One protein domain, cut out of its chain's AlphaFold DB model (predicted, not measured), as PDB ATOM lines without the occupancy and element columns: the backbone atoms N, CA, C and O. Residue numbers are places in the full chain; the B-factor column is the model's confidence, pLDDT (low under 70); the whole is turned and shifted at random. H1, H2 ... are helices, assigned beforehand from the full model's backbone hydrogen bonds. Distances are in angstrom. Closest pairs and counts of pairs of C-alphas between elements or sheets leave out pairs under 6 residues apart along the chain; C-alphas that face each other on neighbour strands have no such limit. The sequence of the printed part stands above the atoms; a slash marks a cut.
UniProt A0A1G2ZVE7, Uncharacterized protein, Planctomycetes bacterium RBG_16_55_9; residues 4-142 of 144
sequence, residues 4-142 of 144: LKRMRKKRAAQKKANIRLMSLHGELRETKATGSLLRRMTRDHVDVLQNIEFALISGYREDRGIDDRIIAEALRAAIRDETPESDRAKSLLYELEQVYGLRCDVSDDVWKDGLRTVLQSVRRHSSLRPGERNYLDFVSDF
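Overview. This is residues 4 to 142 of the 144 residues of an uncharacterized protein of Planctomycetes bacterium RBG_16_55_9 (UniProt A0A1G2ZVE7). One long helix, H1, sticks out with residues 4 to 33 like a handle from a compact head, where H5 is in the middle, H2 and H3 pack on it, H4 covers H2 and H3, and short H6 packs near the end of H5. The 139 printed residues hold six named helices, H1 to H6 in chain order, and no named strand; the class is all helix, with mostly crossed packing. The whole is loose, with a radius of gyration of the C-alphas of 19.3 A, and spans 67 by 33 by 29 A, the arm making the length.

Along the chain. H1, residues 4 to 44, runs 60.3 A from C-alpha 4 at (239.674, 251.953, 259.326) to C-alpha 44 at (282.454, 293.382, 249.586). H2 is residues 46 to 62, 24.2 A; H3 68 to 80; H4 87 to 102, 23.1 A; H5 108 to 125, 26.0 A. H6, residues 134 to 140, ends at C-alpha 140 at (295.543, 278.513, 260.197).

Arrangement. H1 touches H5 with residues 34 to 41 alone, at a steep tilt of 62 degrees; the closest C-alphas, of Leu 38 and Thr 117, are 5.8 A apart. The hub H5 touches H3 at a shallow tilt of 24 degrees, opposite ways, closest at C-alphas 79 and 112, 5.7 A. H2 touches H5 with residues 48 to 53 alone, closest at C-alphas 49 and 114, 5.6 A. H4 touches H3, closest at C-alphas 74 and 89, 4.7 A. H4 also touches H2, closest at C-alphas 55 and 95, 6.0 A. H6 touches H5, closest at C-alphas 125 and 135, 5.1 A; H4 and H6 are apart. In all six helices every O i to N i+4 pair is within hydrogen-bond range.

Size, cuts and confidence. The C-alphas of Leu 4 and Leu 102, the two farthest apart, are 68.5 A apart. Without residues 4 to 33 the body spans 33 by 26 by 23 A. The printed part has no cut and no long link. pLDDT is under 70 at residue 19 and residues 21 to 34.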
ATOM      1  N   LEU A   4     239.230 250.968 258.336       75.12
ATOM      2  CA  LEU A   4     239.674 251.953 259.326       75.12
ATOM      3  C   LEU A   4     241.203 251.945 259.531       75.12
ATOM      4  O   LEU A   4     241.835 253.001 259.591       75.12
ATOM      5  N   LYS A   5     241.824 250.754 259.573       74.62
ATOM      6  CA  LYS A   5     243.287 250.605 259.709       74.62
ATOM      7  C   LYS A   5     244.014 251.129 258.464       74.62
ATOM      8  O   LYS A   5     245.040 251.798 258.585       74.62
ATOM      9  N   ARG A   6     243.452 250.895 257.271       73.12
ATOM     10  CA  ARG A   6     244.012 251.372 255.993       73.12
ATOM     11  C   ARG A   6     243.961 252.903 255.879       73.12
ATOM     12  O   ARG A   6     244.951 253.507 255.469       73.12
ATOM     13  N   MET A   7     242.871 253.537 256.319       77.62
ATOM     14  CA  MET A   7     242.772 255.005 256.377       77.62
ATOM     15  C   MET A   7     243.760 255.633 257.366       77.62
ATOM     16  O   MET A   7     244.425 256.609 257.021       77.62
ATOM     17  N   ARG A   8     243.909 255.061 258.569       77.56
ATOM     18  CA  ARG A   8     244.884 255.547 259.562       77.56
ATOM     19  C   ARG A   8     246.321 255.474 259.040       77.56
ATOM     20  O   ARG A   8     247.049 256.458 259.150       77.56
ATOM     21  N   LYS A   9     246.706 254.365 258.394       78.81
ATOM     22  CA  LYS A   9     248.040 254.208 257.785       78.81
ATOM     23  C   LYS A   9     248.292 255.235 256.671       78.81
ATOM     24  O   LYS A   9     249.369 255.821 256.625       78.81
ATOM     25  N   LYS A  10     247.288 255.511 255.826       82.31
ATOM     26  CA  LYS A  10     247.378 256.529 254.762       82.31
ATOM     27  C   LYS A  10     247.565 257.942 255.331       82.31
ATOM     28  O   LYS A  10     248.460 258.653 254.889       82.31
ATOM     29  N   ARG A  11     246.788 258.323 256.355       76.94
ATOM     30  CA  ARG A  11     246.920 259.635 257.021       76.94
ATOM     31  C   ARG A  11     248.275 259.807 257.716       76.94
ATOM     32  O   ARG A  11     248.876 260.869 257.609       76.94
ATOM     33  N   ALA A  12     248.781 258.766 258.380       78.25
ATOM     34  CA  ALA A  12     250.097 258.802 259.018       78.25
ATOM     35  C   ALA A  12     251.236 258.973 257.995       78.25
ATOM     36  O   ALA A  12     252.135 259.786 258.205       78.25
ATOM     37  N   ALA A  13     251.170 258.261 256.863       78.81
ATOM     38  CA  ALA A  13     252.138 258.408 255.778       78.81
ATOM     39  C   ALA A  13     252.111 259.820 255.171       78.81
ATOM     40  O   ALA A  13     253.162 260.419 254.963       78.81
ATOM     41  N   GLN A  14     250.917 260.382 254.965       76.81
ATOM     42  CA  GLN A  14     250.746 261.726 254.413       76.81
ATOM     43  C   GLN A  14     251.249 262.817 255.370       76.81
ATOM     44  O   GLN A  14     251.937 263.740 254.941       76.81
ATOM     45  N   LYS A  15     251.010 262.673 256.683       75.44
ATOM     46  CA  LYS A  15     251.571 263.576 257.701       75.44
ATOM     47  C   LYS A  15     253.104 263.529 257.717       75.44
ATOM     48  O   LYS A  15     253.744 264.574 257.743       75.44
ATOM     49  N   LYS A  16     253.701 262.331 257.645       75.88
ATOM     50  CA  LYS A  16     255.164 262.157 257.602       75.88
ATOM     51  C   LYS A  16     255.784 262.732 256.321       75.88
ATOM     52  O   LYS A  16     256.862 263.314 256.385       75.88
ATOM     53  N   ALA A  17     255.102 262.594 255.184       74.56
ATOM     54  CA  ALA A  17     255.527 263.191 253.921       74.56
ATOM     55  C   ALA A  17     255.493 264.727 253.984       74.56
ATOM     56  O   ALA A  17     256.490 265.352 253.644       74.56
ATOM     57  N   ASN A  18     254.416 265.323 254.508       73.38
ATOM     58  CA  ASN A  18     254.316 266.779 254.657       73.38
ATOM     59  C   ASN A  18     255.390 267.353 255.588       73.38
ATOM     60  O   ASN A  18     255.996 268.361 255.248       73.38
ATOM     61  N   ILE A  19     255.680 266.698 256.718       69.25
ATOM     62  CA  ILE A  19     256.752 267.136 257.630       69.25
ATOM     63  C   ILE A  19     258.111 267.142 256.912       69.25
ATOM     64  O   ILE A  19     258.850 268.117 257.010       69.25
ATOM     65  N   ARG A  20     258.422 266.095 256.136       70.50
ATOM     66  CA  ARG A  20     259.658 266.044 255.335       70.50
ATOM     67  C   ARG A  20     259.710 267.141 254.274       70.50
ATOM     68  O   ARG A  20     260.756 267.742 254.083       70.50
ATOM     69  N   LEU A  21     258.594 267.410 253.605       66.12
ATOM     70  CA  LEU A  21     258.507 268.420 252.549       66.12
ATOM     71  C   LEU A  21     258.661 269.848 253.105       66.12
ATOM     72  O   LEU A  21     259.250 270.700 252.446       66.12
ATOM     73  N   MET A  22     258.180 270.100 254.329       64.56
ATOM     74  CA  MET A  22     258.412 271.368 255.030       64.56
ATOM     75  C   MET A  22     259.858 271.506 255.528       64.56
ATOM     76  O   MET A  22     260.431 272.580 255.368       64.56
ATOM     77  N   SER A  23     260.471 270.431 256.047       59.75
ATOM     78  CA  SER A  23     261.901 270.411 256.424       59.75
ATOM     79  C   SER A  23     262.801 270.721 255.228       59.75
ATOM     80  O   SER A  23     263.616 271.634 255.285       59.75
ATOM     81  N   LEU A  24     262.569 270.038 254.100       57.72
ATOM     82  CA  LEU A  24     263.338 270.222 252.869       57.72
ATOM     83  C   LEU A  24     263.230 271.648 252.315       57.72
ATOM     84  O   LEU A  24     264.225 272.198 251.858       57.72
ATOM     85  N   HIS A  25     262.046 272.271 252.366       54.06
ATOM     86  CA  HIS A  25     261.895 273.671 251.952       54.06
ATOM     87  C   HIS A  25     262.597 274.654 252.896       54.06
ATOM     88  O   HIS A  25     263.119 275.662 252.421       54.06
ATOM     89  N   GLY A  26     262.620 274.373 254.203       50.97
ATOM     90  CA  GLY A  26     263.394 275.147 255.175       50.97
ATOM     91  C   GLY A  26     264.889 275.097 254.861       50.97
ATOM     92  O   GLY A  26     265.508 276.139 254.659       50.97
ATOM     93  N   GLU A  27     265.421 273.889 254.683       57.50
ATOM     94  CA  GLU A  27     266.830 273.636 254.355       57.50
ATOM     95  C   GLU A  27     267.242 274.281 253.017       57.50
ATOM     96  O   GLU A  27     268.296 274.910 252.915       57.50
ATOM     97  N   LEU A  28     266.395 274.215 251.982       52.66
ATOM     98  CA  LEU A  28     266.662 274.848 250.680       52.66
ATOM     99  C   LEU A  28     266.658 276.382 250.733       52.66
ATOM    100  O   LEU A  28     267.385 277.040 249.984       52.66
ATOM    101  N   ARG A  29     265.819 276.973 251.588       55.50
ATOM    102  CA  ARG A  29     265.746 278.431 251.746       55.50
ATOM    103  C   ARG A  29     266.926 278.952 252.564       55.50
ATOM    104  O   ARG A  29     267.507 279.970 252.197       55.50
ATOM    105  N   GLU A  30     267.311 278.224 253.606       55.19
ATOM    106  CA  GLU A  30     268.473 278.524 254.442       55.19
ATOM    107  C   GLU A  30     269.786 278.381 253.656       55.19
ATOM    108  O   GLU A  30     270.632 279.272 253.690       55.19
ATOM    109  N   THR A  31     269.932 277.335 252.838       59.00
ATOM    110  CA  THR A  31     271.112 277.146 251.968       59.00
ATOM    111  C   THR A  31     271.246 278.221 250.883       59.00
ATOM    112  O   THR A  31     272.353 278.685 250.610       59.00
ATOM    113  N   LYS A  32     270.139 278.691 250.289       59.72
ATOM    114  CA  LYS A  32     270.181 279.815 249.334       59.72
ATOM    115  C   LYS A  32     270.531 281.144 250.002       59.72
ATOM    116  O   LYS A  32     271.382 281.865 249.484       59.72
ATOM    117  N   ALA A  33     269.908 281.456 251.140       62.06
ATOM    118  CA  ALA A  33     270.178 282.687 251.884       62.06
ATOM    119  C   ALA A  33     271.632 282.743 252.385       62.06
ATOM    120  O   ALA A  33     272.298 283.774 252.286       62.06
ATOM    121  N   THR A  34     272.157 281.608 252.843       65.06
ATOM    122  CA  THR A  34     273.550 281.502 253.285       65.06
ATOM    123  C   THR A  34     274.547 281.592 252.131       65.06
ATOM    124  O   THR A  34     275.563 282.270 252.258       65.06
ATOM    125  N   GLY A  35     274.243 281.004 250.968       74.69
ATOM    126  CA  GLY A  35     275.064 281.165 249.764       74.69
ATOM    127  C   GLY A  35     275.163 282.624 249.301       74.69
ATOM    128  O   GLY A  35     276.245 283.083 248.934       74.69
ATOM    129  N   SER A  36     274.057 283.376 249.364       83.75
ATOM    130  CA  SER A  36     274.073 284.813 249.055       83.75
ATOM    131  C   SER A  36     274.837 285.642 250.086       83.75
ATOM    132  O   SER A  36     275.538 286.574 249.696       83.75
ATOM    133  N   LEU A  37     274.747 285.285 251.372       88.81
ATOM    134  CA  LEU A  37     275.461 285.971 252.447       88.81
ATOM    135  C   LEU A  37     276.974 285.797 252.301       88.81
ATOM    136  O   LEU A  37     277.691 286.791 252.216       88.81
ATOM    137  N   LEU A  38     277.437 284.549 252.176       89.38
ATOM    138  CA  LEU A  38     278.853 284.231 251.982       89.38
ATOM    139  C   LEU A  38     279.418 284.960 250.759       89.38
ATOM    140  O   LEU A  38     280.471 285.584 250.847       89.38
ATOM    141  N   ARG A  39     278.707 284.920 249.623       90.75
ATOM    142  CA  ARG A  39     279.146 285.599 248.395       90.75
ATOM    143  C   ARG A  39     279.246 287.114 248.576       90.75
ATOM    144  O   ARG A  39     280.182 287.712 248.062       90.75
ATOM    145  N   ARG A  40     278.288 287.741 249.266       94.88
ATOM    146  CA  ARG A  40     278.322 289.186 249.525       94.88
ATOM    147  C   ARG A  40     279.487 289.546 250.449       94.88
ATOM    148  O   ARG A  40     280.274 290.411 250.096       94.88
ATOM    149  N   MET A  41     279.634 288.845 251.575       96.25
ATOM    150  CA  MET A  41     280.698 289.128 252.544       96.25
ATOM    151  C   MET A  41     282.091 288.926 251.948       96.25
ATOM    152  O   MET A  41     282.949 289.783 252.101       96.25
ATOM    153  N   THR A  42     282.305 287.844 251.197       92.62
ATOM    154  CA  THR A  42     283.603 287.583 250.547       92.62
ATOM    155  C   THR A  42     283.934 288.561 249.421       92.62
ATOM    156  O   THR A  42     285.109 288.768 249.139       92.62
ATOM    157  N   ARG A  43     282.932 289.161 248.768       94.38
ATOM    158  CA  ARG A  43     283.148 290.142 247.695       94.38
ATOM    159  C   ARG A  43     283.380 291.552 248.231       94.38
ATOM    160  O   ARG A  43     284.260 292.241 247.729       94.38
ATOM    161  N   ASP A  44     282.571 291.971 249.200       94.75
ATOM    162  CA  ASP A  44     282.454 293.382 249.586       94.75
ATOM    163  C   ASP A  44     283.113 293.686 250.947       94.75
ATOM    164  O   ASP A  44     283.402 294.844 251.230       94.75
ATOM    165  N   HIS A  45     283.356 292.666 251.783       96.00
ATOM    166  CA  HIS A  45     283.770 292.814 253.189       96.00
ATOM    167  C   HIS A  45     284.767 291.723 253.627       96.00
ATOM    168  O   HIS A  45     284.669 291.165 254.724       96.00
ATOM    169  N   VAL A  46     285.703 291.355 252.744       95.38
ATOM    170  CA  VAL A  46     286.696 290.299 253.019       95.38
ATOM    171  C   VAL A  46     287.613 290.657 254.188       95.38
ATOM    172  O   VAL A  46     287.982 289.793 254.974       95.38
ATOM    173  N   ASP A  47     287.917 291.937 254.343       95.38
ATOM    174  CA  ASP A  47     288.699 292.508 255.433       95.38
ATOM    175  C   ASP A  47     288.019 292.300 256.797       95.38
ATOM    176  O   ASP A  47     288.677 291.975 257.780       95.38
ATOM    177  N   VAL A  48     286.687 292.414 256.862       96.56
ATOM    178  CA  VAL A  48     285.918 292.121 258.084       96.56
ATOM    179  C   VAL A  48     286.032 290.642 258.443       96.56
ATOM    180  O   VAL A  48     286.247 290.308 259.606       96.56
ATOM    181  N   LEU A  49     285.928 289.749 257.450       96.56
ATOM    182  CA  LEU A  49     286.101 288.310 257.669       96.56
ATOM    183  C   LEU A  49     287.513 287.994 258.175       96.56
ATOM    184  O   LEU A  49     287.649 287.297 259.175       96.56
ATOM    185  N   GLN A  50     288.540 288.569 257.546       95.31
ATOM    186  CA  GLN A  50     289.934 288.390 257.952       95.31
ATOM    187  C   GLN A  50     290.189 288.891 259.374       95.31
ATOM    188  O   GLN A  50     290.834 288.197 260.150       95.31
ATOM    189  N   ASN A  51     289.643 290.050 259.747       96.12
ATOM    190  CA  ASN A  51     289.774 290.587 261.101       96.12
ATOM    191  C   ASN A  51     289.160 289.653 262.157       96.12
ATOM    192  O   ASN A  51     289.767 289.414 263.201       96.12
ATOM    193  N   ILE A  52     287.974 289.101 261.878       97.75
ATOM    194  CA  ILE A  52     287.311 288.134 262.765       97.75
ATOM    195  C   ILE A  52     288.153 286.859 262.880       97.75
ATOM    196  O   ILE A  52     288.433 286.398 263.984       97.75
ATOM    197  N   GLU A  53     288.568 286.277 261.754       97.38
ATOM    198  CA  GLU A  53     289.344 285.033 261.753       97.38
ATOM    199  C   GLU A  53     290.721 285.220 262.411       97.38
ATOM    200  O   GLU A  53     291.176 284.333 263.134       97.38
ATOM    201  N   PHE A  54     291.345 286.391 262.254       96.06
ATOM    202  CA  PHE A  54     292.606 286.734 262.908       96.06
ATOM    203  C   PHE A  54     292.467 286.784 264.433       96.06
ATOM    204  O   PHE A  54     293.304 286.209 265.131       96.06
ATOM    205  N   ALA A  55     291.407 287.405 264.960       96.56
ATOM    206  CA  ALA A  55     291.144 287.438 266.402       96.56
ATOM    207  C   ALA A  55     290.983 286.022 266.976       96.56
ATOM    208  O   ALA A  55     291.606 285.657 267.974       96.56
ATOM    209  N   LEU A  56     290.202 285.186 266.287       97.25
ATOM    210  CA  LEU A  56     289.967 283.795 266.673       97.25
ATOM    211  C   LEU A  56     291.255 282.960 266.672       97.25
ATOM    212  O   LEU A  56     291.496 282.185 267.600       97.25
ATOM    213  N   ILE A  57     292.084 283.111 265.637       96.00
ATOM    214  CA  ILE A  57     293.328 282.348 265.501       96.00
ATOM    215  C   ILE A  57     294.404 282.834 266.458       96.00
ATOM    216  O   ILE A  57     295.133 282.006 267.003       96.00
ATOM    217  N   SER A  58     294.474 284.137 266.717       94.88
ATOM    218  CA  SER A  58     295.369 284.698 267.730       94.88
ATOM    219  C   SER A  58     295.048 284.116 269.105       94.88
ATOM    220  O   SER A  58     295.923 283.507 269.720       94.88
ATOM    221  N   GLY A  59     293.771 284.134 269.508       95.31
ATOM    222  CA  GLY A  59     293.339 283.513 270.762       95.31
ATOM    223  C   GLY A  59     293.657 282.014 270.827       95.31
ATOM    224  O   GLY A  59     294.191 281.533 271.823       95.31
ATOM    225  N   TYR A  60     293.416 281.261 269.747       95.25
ATOM    226  CA  TYR A  60     293.779 279.839 269.680       95.25
ATOM    227  C   TYR A  60     295.297 279.583 269.769       95.25
ATOM    228  O   TYR A  60     295.733 278.581 270.344       95.25
ATOM    229  N   ARG A  61     296.127 280.456 269.190       94.06
ATOM    230  CA  ARG A  61     297.591 280.328 269.250       94.06
ATOM    231  C   ARG A  61     298.114 280.552 270.665       94.06
ATOM    232  O   ARG A  61     299.048 279.850 271.055       94.06
ATOM    233  N   GLU A  62     297.499 281.472 271.403       95.56
ATOM    234  CA  GLU A  62     297.804 281.769 272.806       95.56
ATOM    235  C   GLU A  62     297.289 280.681 273.757       95.56
ATOM    236  O   GLU A  62     298.021 280.244 274.646       95.56
ATOM    237  N   ASP A  63     296.071 280.175 273.537       96.25
ATOM    238  CA  ASP A  63     295.485 279.076 274.305       96.25
ATOM    239  C   ASP A  63     295.119 277.892 273.405       96.25
ATOM    240  O   ASP A  63     294.018 277.769 272.857       96.25
ATOM    241  N   ARG A  64     296.035 276.919 273.351       93.81
ATOM    242  CA  ARG A  64     295.829 275.649 272.643       93.81
ATOM    243  C   ARG A  64     294.729 274.786 273.256       93.81
ATOM    244  O   ARG A  64     294.473 273.716 272.724       93.81
ATOM    245  N   GLY A  65     294.094 275.176 274.358       95.75
ATOM    246  CA  GLY A  65     292.879 274.561 274.888       95.75
ATOM    247  C   GLY A  65     291.601 274.962 274.145       95.75
ATOM    248  O   GLY A  65     290.557 274.356 274.388       95.75
ATOM    249  N   ILE A  66     291.672 275.942 273.241       97.75
ATOM    250  CA  ILE A  66     290.560 276.347 272.380       97.75
ATOM    251  C   ILE A  66     290.355 275.307 271.267       97.75
ATOM    252  O   ILE A  66     291.299 274.825 270.635       97.75
ATOM    253  N   ASP A  67     289.094 274.930 271.068       97.88
ATOM    254  CA  ASP A  67     288.621 274.017 270.031       97.88
ATOM    255  C   ASP A  67     287.515 274.690 269.196       97.88
ATOM    256  O   ASP A  67     287.007 275.760 269.546       97.88
ATOM    257  N   ASP A  68     287.111 274.072 268.087       98.25
ATOM    258  CA  ASP A  68     286.102 274.622 267.173       98.25
ATOM    259  C   ASP A  68     284.746 274.855 267.865       98.25
ATOM    260  O   ASP A  68     283.965 275.721 267.460       98.25
ATOM    261  N   ARG A  69     284.442 274.089 268.922       98.12
ATOM    262  CA  ARG A  69     283.218 274.254 269.714       98.12
ATOM    263  C   ARG A  69     283.262 275.551 270.519       98.12
ATOM    264  O   ARG A  69     282.260 276.262 270.519       98.12
ATOM    265  N   ILE A  70     284.391 275.861 271.153       98.44
ATOM    266  CA  ILE A  70     284.622 277.121 271.875       98.44
ATOM    267  C   ILE A  70     284.555 278.312 270.909       98.44
ATOM    268  O   ILE A  70     283.884 279.299 271.203       98.44
ATOM    269  N   ILE A  71     285.155 278.194 269.718       98.25
ATOM    270  CA  ILE A  71     285.041 279.210 268.656       98.25
ATOM    271  C   ILE A  71     283.569 279.443 268.290       98.25
ATOM    272  O   ILE A  71     283.086 280.576 268.253       98.25
ATOM    273  N   ALA A  72     282.826 278.363 268.042       98.31
ATOM    274  CA  ALA A  72     281.416 278.452 267.693       98.31
ATOM    275  C   ALA A  72     280.552 279.016 268.832       98.31
ATOM    276  O   ALA A  72     279.521 279.627 268.551       98.31
ATOM    277  N   GLU A  73     280.924 278.787 270.091       98.38
ATOM    278  CA  GLU A  73     280.271 279.368 271.266       98.38
ATOM    279  C   GLU A  73     280.479 280.884 271.315       98.38
ATOM    280  O   GLU A  73     279.489 281.613 271.339       98.38
ATOM    281  N   ALA A  74     281.726 281.355 271.211       98.38
ATOM    282  CA  ALA A  74     282.057 282.782 271.193       98.38
ATOM    283  C   ALA A  74     281.352 283.525 270.046       98.38
ATOM    284  O   ALA A  74     280.719 284.556 270.261       98.38
ATOM    285  N   LEU A  75     281.358 282.957 268.834       98.44
ATOM    286  CA  LEU A  75     280.657 283.538 267.682       98.44
ATOM    287  C   LEU A  75     279.141 283.622 267.899       98.44
ATOM    288  O   LEU A  75     278.514 284.605 267.517       98.44
ATOM    289  N   ARG A  76     278.517 282.596 268.495       98.38
ATOM    290  CA  ARG A  76     277.072 282.627 268.792       98.38
ATOM    291  C   ARG A  76     276.743 283.676 269.839       98.38
ATOM    292  O   ARG A  76     275.740 284.359 269.667       98.38
ATOM    293  N   ALA A  77     277.569 283.768 270.876       97.81
ATOM    294  CA  ALA A  77     277.446 284.764 271.923       97.81
ATOM    295  C   ALA A  77     277.516 286.179 271.330       97.81
ATOM    296  O   ALA A  77     276.567 286.941 271.483       97.81
ATOM    297  N   ALA A  78     278.532 286.461 270.505       97.38
ATOM    298  CA  ALA A  78     278.681 287.736 269.801       97.38
ATOM    299  C   ALA A  78     277.492 288.066 268.876       97.38
ATOM    300  O   ALA A  78     277.032 289.197 268.817       97.38
ATOM    301  N   ILE A  79     276.950 287.082 268.150       97.25
ATOM    302  CA  ILE A  79     275.799 287.300 267.251       97.25
ATOM    303  C   ILE A  79     274.508 287.617 268.024       97.25
ATOM    304  O   ILE A  79     273.612 288.260 267.472       97.25
ATOM    305  N   ARG A  80     274.372 287.086 269.242       95.94
ATOM    306  CA  ARG A  80     273.157 287.175 270.064       95.94
ATOM    307  C   ARG A  80     273.248 288.212 271.175       95.94
ATOM    308  O   ARG A  80     272.268 288.362 271.897       95.94
ATOM    309  N   ASP A  81     274.387 288.885 271.299       94.38
ATOM    310  CA  ASP A  81     274.679 289.791 272.405       94.38
ATOM    311  C   ASP A  81     274.519 289.070 273.773       94.38
ATOM    312  O   ASP A  81     273.967 289.603 274.735       94.38
ATOM    313  N   GLU A  82     274.967 287.807 273.839       96.31
ATOM    314  CA  GLU A  82     274.908 286.922 275.016       96.31
ATOM    315  C   GLU A  82     276.305 286.730 275.636       96.31
ATOM    316  O   GLU A  82     277.325 286.865 274.964       96.31
ATOM    317  N   THR A  83     276.372 286.345 276.914       96.25
ATOM    318  CA  THR A  83     277.631 285.927 277.553       96.25
ATOM    319  C   THR A  83     277.833 284.420 277.370       96.25
ATOM    320  O   THR A  83     276.933 283.653 277.715       96.25
ATOM    321  N   PRO A  84     278.988 283.959 276.858       96.88
ATOM    322  CA  PRO A  84     279.269 282.536 276.746       96.88
ATOM    323  C   PRO A  84     279.573 281.921 278.119       96.88
ATOM    324  O   PRO A  84     279.977 282.609 279.058       96.88
ATOM    325  N   GLU A  85     279.400 280.609 278.238       94.81
ATOM    326  CA  GLU A  85     279.577 279.874 279.495       94.81
ATOM    327  C   GLU A  85     281.064 279.643 279.780       94.81
ATOM    328  O   GLU A  85     281.545 279.862 280.895       94.81
ATOM    329  N   SER A  86     281.809 279.222 278.755       96.25
ATOM    330  CA  SER A  86     283.235 278.932 278.874       96.25
ATOM    331  C   SER A  86     284.060 280.207 279.032       96.25
ATOM    332  O   SER A  86     283.960 281.118 278.214       96.25
ATOM    333  N   ASP A  87     284.975 280.232 280.003       97.56
ATOM    334  CA  ASP A  87     285.905 281.357 280.172       97.56
ATOM    335  C   ASP A  87     286.773 281.589 278.928       97.56
ATOM    336  O   ASP A  87     287.006 282.731 278.546       97.56
ATOM    337  N   ARG A  88     287.145 280.522 278.208       97.69
ATOM    338  CA  ARG A  88     287.855 280.637 276.923       97.69
ATOM    339  C   ARG A  88     287.010 281.315 275.849       97.69
ATOM    340  O   ARG A  88     287.518 282.121 275.078       97.69
ATOM    341  N   ALA A  89     285.717 281.000 275.799       97.94
ATOM    342  CA  ALA A  89     284.800 281.653 274.873       97.94
ATOM    343  C   ALA A  89     284.559 283.122 275.261       97.94
ATOM    344  O   ALA A  89     284.421 283.953 274.369       97.94
ATOM    345  N   LYS A  90     284.570 283.464 276.562       98.38
ATOM    346  CA  LYS A  90     284.508 284.861 277.033       98.38
ATOM    347  C   LYS A  90     285.744 285.646 276.602       98.38
ATOM    348  O   LYS A  90     285.595 286.757 276.109       98.38
ATOM    349  N   SER A  91     286.937 285.063 276.726       97.56
ATOM    350  CA  SER A  91     288.173 285.685 276.239       97.56
ATOM    351  C   SER A  91     288.119 285.951 274.734       97.56
ATOM    352  O   SER A  91     288.411 287.055 274.302       97.56
ATOM    353  N   LEU A  92     287.661 284.984 273.932       98.06
ATOM    354  CA  LEU A  92     287.497 285.193 272.487       98.06
ATOM    355  C   LEU A  92     286.433 286.240 272.143       98.06
ATOM    356  O   LEU A  92     286.610 286.992 271.190       98.06
ATOM    357  N   LEU A  93     285.324 286.282 272.887       98.12
ATOM    358  CA  LEU A  93     284.306 287.317 272.712       98.12
ATOM    359  C   LEU A  93     284.905 288.706 272.957       98.12
ATOM    360  O   LEU A  93     284.700 289.595 272.138       98.12
ATOM    361  N   TYR A  94     285.696 288.859 274.019       96.94
ATOM    362  CA  TYR A  94     286.396 290.107 274.309       96.94
ATOM    363  C   TYR A  94     287.327 290.525 273.159       96.94
ATOM    364  O   TYR A  94     287.263 291.664 272.707       96.94
ATOM    365  N   GLU A  95     288.129 289.607 272.610       96.31
ATOM    366  CA  GLU A  95     288.985 289.911 271.450       96.31
ATOM    367  C   GLU A  95     288.173 290.366 270.223       96.31
ATOM    368  O   GLU A  95     288.549 291.311 269.525       96.31
ATOM    369  N   LEU A  96     287.018 289.742 269.969       97.50
ATOM    370  CA  LEU A  96     286.116 290.158 268.891       97.50
ATOM    371  C   LEU A  96     285.536 291.558 269.134       97.50
ATOM    372  O   LEU A  96     285.449 292.348 268.194       97.50
ATOM    373  N   GLU A  97     285.161 291.883 270.371       95.81
ATOM    374  CA  GLU A  97     284.669 293.214 270.753       95.81
ATOM    375  C   GLU A  97     285.748 294.288 270.581       95.81
ATOM    376  O   GLU A  97     285.456 295.375 270.083       95.81
ATOM    377  N   GLN A  98     287.004 293.976 270.910       95.12
ATOM    378  CA  GLN A  98     288.136 294.881 270.703       95.12
ATOM    379  C   GLN A  98     288.346 295.172 269.213       95.12
ATOM    380  O   GLN A  98     288.475 296.332 268.817       95.12
ATOM    381  N   VAL A  99     288.315 294.138 268.367       94.94
ATOM    382  CA  VAL A  99     288.406 294.307 266.909       94.94
ATOM    383  C   VAL A  99     287.224 295.110 266.364       94.94
ATOM    384  O   VAL A  99     287.430 295.994 265.532       94.94
ATOM    385  N   TYR A 100     286.006 294.853 266.842       94.88
ATOM    386  CA  TYR A 100     284.825 295.622 266.447       94.88
ATOM    387  C   TYR A 100     284.946 297.097 266.843       94.88
ATOM    388  O   TYR A 100     284.695 297.979 266.024       94.88
ATOM    389  N   GLY A 101     285.417 297.376 268.062       92.94
ATOM    390  CA  GLY A 101     285.630 298.735 268.564       92.94
ATOM    391  C   GLY A 101     286.647 299.543 267.751       92.94
ATOM    392  O   GLY A 101     286.536 300.765 267.669       92.94
ATOM    393  N   LEU A 102     287.606 298.875 267.102       91.94
ATOM    394  CA  LEU A 102     288.567 299.505 266.188       91.94
ATOM    395  C   LEU A 102     287.989 299.770 264.785       91.94
ATOM    396  O   LEU A 102     288.548 300.574 264.038       91.94
ATOM    397  N   ARG A 103     286.880 299.120 264.416       89.75
ATOM    398  CA  ARG A 103     286.235 299.193 263.094       89.75
ATOM    399  C   ARG A 103     285.011 300.106 263.104       89.75
ATOM    400  O   ARG A 103     283.899 299.691 262.790       89.75
ATOM    401  N   CYS A 104     285.219 301.384 263.423       86.75
ATOM    402  CA  CYS A 104     284.149 302.392 263.420       86.75
ATOM    403  C   CYS A 104     283.543 302.665 262.026       86.75
ATOM    404  O   CYS A 104     282.498 303.306 261.918       86.75
ATOM    405  N   ASP A 105     284.193 302.182 260.966       92.19
ATOM    406  CA  ASP A 105     283.756 302.232 259.572       92.19
ATOM    407  C   ASP A 105     282.750 301.125 259.199       92.19
ATOM    408  O   ASP A 105     282.120 301.199 258.141       92.19
ATOM    409  N   VAL A 106     282.583 300.106 260.048       93.88
ATOM    410  CA  VAL A 106     281.728 298.940 259.791       93.88
ATOM    411  C   VAL A 106     280.419 299.071 260.559       93.88
ATOM    412  O   VAL A 106     280.407 299.326 261.760       93.88
ATOM    413  N   SER A 107     279.289 298.869 259.878       95.94
ATOM    414  CA  SER A 107     277.987 298.838 260.552       95.94
ATOM    415  C   SER A 107     277.787 297.543 261.345       95.94
ATOM    416  O   SER A 107     278.303 296.489 260.965       95.94
ATOM    417  N   ASP A 108     276.957 297.593 262.395       94.38
ATOM    418  CA  ASP A 108     276.610 296.411 263.207       94.38
ATOM    419  C   ASP A 108     276.076 295.254 262.345       94.38
ATOM    420  O   ASP A 108     276.450 294.099 262.534       94.38
ATOM    421  N   ASP A 109     275.264 295.563 261.329       95.12
ATOM    422  CA  ASP A 109     274.735 294.558 260.404       95.12
ATOM    423  C   ASP A 109     275.846 293.831 259.639       95.12
ATOM    424  O   ASP A 109     275.826 292.602 259.548       95.12
ATOM    425  N   VAL A 110     276.833 294.568 259.110       96.50
ATOM    426  CA  VAL A 110     277.968 293.985 258.375       96.50
ATOM    427  C   VAL A 110     278.845 293.165 259.318       96.50
ATOM    428  O   VAL A 110     279.263 292.063 258.956       96.50
ATOM    429  N   TRP A 111     279.073 293.654 260.537       97.38
ATOM    430  CA  TRP A 111     279.822 292.929 261.558       97.38
ATOM    431  C   TRP A 111     279.144 291.603 261.932       97.38
ATOM    432  O   TRP A 111     279.748 290.532 261.814       97.38
ATOM    433  N   LYS A 112     277.851 291.639 262.280       96.31
ATOM    434  CA  LYS A 112     277.055 290.444 262.606       96.31
ATOM    435  C   LYS A 112     276.965 289.473 261.433       96.31
ATOM    436  O   LYS A 112     277.000 288.256 261.631       96.31
ATOM    437  N   ASP A 113     276.886 289.974 260.206       97.19
ATOM    438  CA  ASP A 113     276.920 289.151 259.001       97.19
ATOM    439  C   ASP A 113     278.292 288.507 258.753       97.19
ATOM    440  O   ASP A 113     278.355 287.354 258.303       97.19
ATOM    441  N   GLY A 114     279.380 289.180 259.132       97.56
ATOM    442  CA  GLY A 114     280.725 288.609 259.192       97.56
ATOM    443  C   GLY A 114     280.800 287.445 260.173       97.56
ATOM    444  O   GLY A 114     281.137 286.328 259.777       97.56
ATOM    445  N   LEU A 115     280.364 287.661 261.417       98.06
ATOM    446  CA  LEU A 115     280.332 286.622 262.451       98.06
ATOM    447  C   LEU A 115     279.504 285.402 262.014       98.06
ATOM    448  O   LEU A 115     279.930 284.258 262.186       98.06
ATOM    449  N   ARG A 116     278.334 285.620 261.396       97.69
ATOM    450  CA  ARG A 116     277.485 284.542 260.849       97.69
ATOM    451  C   ARG A 116     278.184 283.767 259.737       97.69
ATOM    452  O   ARG A 116     278.062 282.543 259.682       97.69
ATOM    453  N   THR A 117     278.903 284.467 258.863       96.88
ATOM    454  CA  THR A 117     279.646 283.863 257.750       96.88
ATOM    455  C   THR A 117     280.773 282.976 258.270       96.88
ATOM    456  O   THR A 117     280.876 281.816 257.861       96.88
ATOM    457  N   VAL A 118     281.551 283.469 259.237       97.44
ATOM    458  CA  VAL A 118     282.612 282.690 259.886       97.44
ATOM    459  C   VAL A 118     282.018 281.494 260.628       97.44
ATOM    460  O   VAL A 118     282.439 280.365 260.393       97.44
ATOM    461  N   LEU A 119     280.950 281.679 261.416       97.56
ATOM    462  CA  LEU A 119     280.262 280.579 262.109       97.56
ATOM    463  C   LEU A 119     279.767 279.492 261.142       97.56
ATOM    464  O   LEU A 119     279.812 278.300 261.461       97.56
ATOM    465  N   GLN A 120     279.290 279.878 259.957       94.56
ATOM    466  CA  GLN A 120     278.926 278.919 258.920       94.56
ATOM    467  C   GLN A 120     280.151 278.154 258.403       94.56
ATOM    468  O   GLN A 120     280.055 276.947 258.178       94.56
ATOM    469  N   SER A 121     281.289 278.831 258.229       94.81
ATOM    470  CA  SER A 121     282.552 278.188 257.865       94.81
ATOM    471  C   SER A 121     282.992 277.173 258.924       94.81
ATOM    472  O   SER A 121     283.285 276.030 258.569       94.81
ATOM    473  N   VAL A 122     282.911 277.520 260.217       96.50
ATOM    474  CA  VAL A 122     283.209 276.585 261.319       96.50
ATOM    475  C   VAL A 122     282.341 275.332 261.215       96.50
ATOM    476  O   VAL A 122     282.850 274.217 261.206       96.50
ATOM    477  N   ARG A 123     281.023 275.497 261.046       94.69
ATOM    478  CA  ARG A 123     280.074 274.372 260.919       94.69
ATOM    479  C   ARG A 123     280.268 273.530 259.658       94.69
ATOM    480  O   ARG A 123     279.788 272.403 259.610       94.69
ATOM    481  N   ARG A 124     280.898 274.080 258.617       93.62
ATOM    482  CA  ARG A 124     281.213 273.339 257.389       93.62
ATOM    483  C   ARG A 124     282.415 272.419 257.587       93.62
ATOM    484  O   ARG A 124     282.417 271.325 257.034       93.62
ATOM    485  N   HIS A 125     283.408 272.864 258.351       94.38
ATOM    486  CA  HIS A 125     284.663 272.136 258.552       94.38
ATOM    487  C   HIS A 125     284.664 271.278 259.823       94.38
ATOM    488  O   HIS A 125     285.436 270.329 259.922       94.38
ATOM    489  N   SER A 126     283.779 271.561 260.780       94.75
ATOM    490  CA  SER A 126     283.769 270.930 262.098       94.75
ATOM    491  C   SER A 126     282.401 270.377 262.472       94.75
ATOM    492  O   SER A 126     281.366 270.977 262.172       94.75
ATOM    493  N   SER A 127     282.391 269.251 263.193       94.38
ATOM    494  CA  SER A 127     281.174 268.721 263.815       94.38
ATOM    495  C   SER A 127     280.961 269.257 265.236       94.38
ATOM    496  O   SER A 127     279.954 268.935 265.870       94.38
ATOM    497  N   LEU A 128     281.864 270.138 265.699       95.44
ATOM    498  CA  LEU A 128     281.849 270.811 266.997       95.44
ATOM    499  C   LEU A 128     281.902 269.836 268.181       95.44
ATOM    500  O   LEU A 128     281.335 270.109 269.248       95.44
ATOM    501  N   ARG A 129     282.559 268.683 268.011       95.56
ATOM    502  CA  ARG A 129     282.829 267.787 269.144       95.56
ATOM    503  C   ARG A 129     283.945 268.370 270.016       95.56
ATOM    504  O   ARG A 129     284.812 269.071 269.499       95.56
ATOM    505  N   PRO A 130     283.951 268.076 271.329       95.50
ATOM    506  CA  PRO A 130     285.033 268.512 272.204       95.50
ATOM    507  C   PRO A 130     286.402 268.081 271.663       95.50
ATOM    508  O   PRO A 130     286.596 266.908 271.344       95.50
ATOM    509  N   GLY A 131     287.332 269.029 271.569       94.50
ATOM    510  CA  GLY A 131     288.689 268.825 271.064       94.50
ATOM    511  C   GLY A 131     288.847 268.858 269.540       94.50
ATOM    512  O   GLY A 131     289.983 268.788 269.077       94.50
ATOM    513  N   GLU A 132     287.770 268.974 268.754       96.62
ATOM    514  CA  GLU A 132     287.888 269.131 267.295       96.62
ATOM    515  C   GLU A 132     288.490 270.487 266.926       96.62
ATOM    516  O   GLU A 132     288.104 271.517 267.477       96.62
ATOM    517  N   ARG A 133     289.422 270.476 265.972       96.75
ATOM    518  CA  ARG A 133     290.135 271.667 265.487       96.75
ATOM    519  C   ARG A 133     290.167 271.762 263.970       96.75
ATOM    520  O   ARG A 133     290.967 272.498 263.422       96.75
ATOM    521  N   ASN A 134     289.306 271.027 263.274       96.56
ATOM    522  CA  ASN A 134     289.328 270.951 261.816       96.56
ATOM    523  C   ASN A 134     289.152 272.328 261.159       96.56
ATOM    524  O   ASN A 134     289.756 272.591 260.124       96.56
ATOM    525  N   TYR A 135     288.314 273.198 261.738       96.69
ATOM    526  CA  TYR A 135     288.181 274.569 261.246       96.69
ATOM    527  C   TYR A 135     289.438 275.389 261.550       96.69
ATOM    528  O   TYR A 135     289.939 276.075 260.662       96.69
ATOM    529  N   LEU A 136     289.948 275.305 262.781       95.94
ATOM    530  CA  LEU A 136     291.168 276.000 263.195       95.94
ATOM    531  C   LEU A 136     292.383 275.594 262.352       95.94
ATOM    532  O   LEU A 136     293.130 276.466 261.917       95.94
ATOM    533  N   ASP A 137     292.552 274.303 262.081       93.75
ATOM    534  CA  ASP A 137     293.618 273.758 261.241       93.75
ATOM    535  C   ASP A 137     293.462 274.259 259.800       93.75
ATOM    536  O   ASP A 137     294.419 274.755 259.216       93.75
ATOM    537  N   PHE A 138     292.237 274.228 259.262       94.00
ATOM    538  CA  PHE A 138     291.939 274.750 257.928       94.00
ATOM    539  C   PHE A 138     292.288 276.237 257.786       94.00
ATOM    540  O   PHE A 138     292.935 276.620 256.818       94.00
ATOM    541  N   VAL A 139     291.849 277.089 258.716       93.19
ATOM    542  CA  VAL A 139     292.030 278.543 258.583       93.19
ATOM    543  C   VAL A 139     293.445 278.995 258.973       93.19
ATOM    544  O   VAL A 139     293.922 280.014 258.472       93.19
ATOM    545  N   SER A 140     294.154 278.222 259.806       90.06
ATOM    546  CA  SER A 140     295.543 278.513 260.197       90.06
ATOM    547  C   SER A 140     296.502 278.564 259.008       90.06
ATOM    548  O   SER A 140     297.477 279.305 259.068       90.06
ATOM    549  N   ASP A 141     296.218 277.837 257.927       88.50
ATOM    550  CA  ASP A 141     297.036 277.852 256.706       88.50
ATOM    551  C   ASP A 141     296.940 279.179 255.931       88.50
ATOM    552  O   ASP A 141     297.792 279.482 255.093       88.50
ATOM    553  N   PHE A 142     295.908 279.985 256.200       87.06
ATOM    554  CA  PHE A 142     295.638 281.245 255.500       87.06
ATOM    555  C   PHE A 142     295.949 282.484 256.344       87.06
ATOM    556  O   PHE A 142     295.997 283.592 255.806       87.06
TER     557      PHE A 142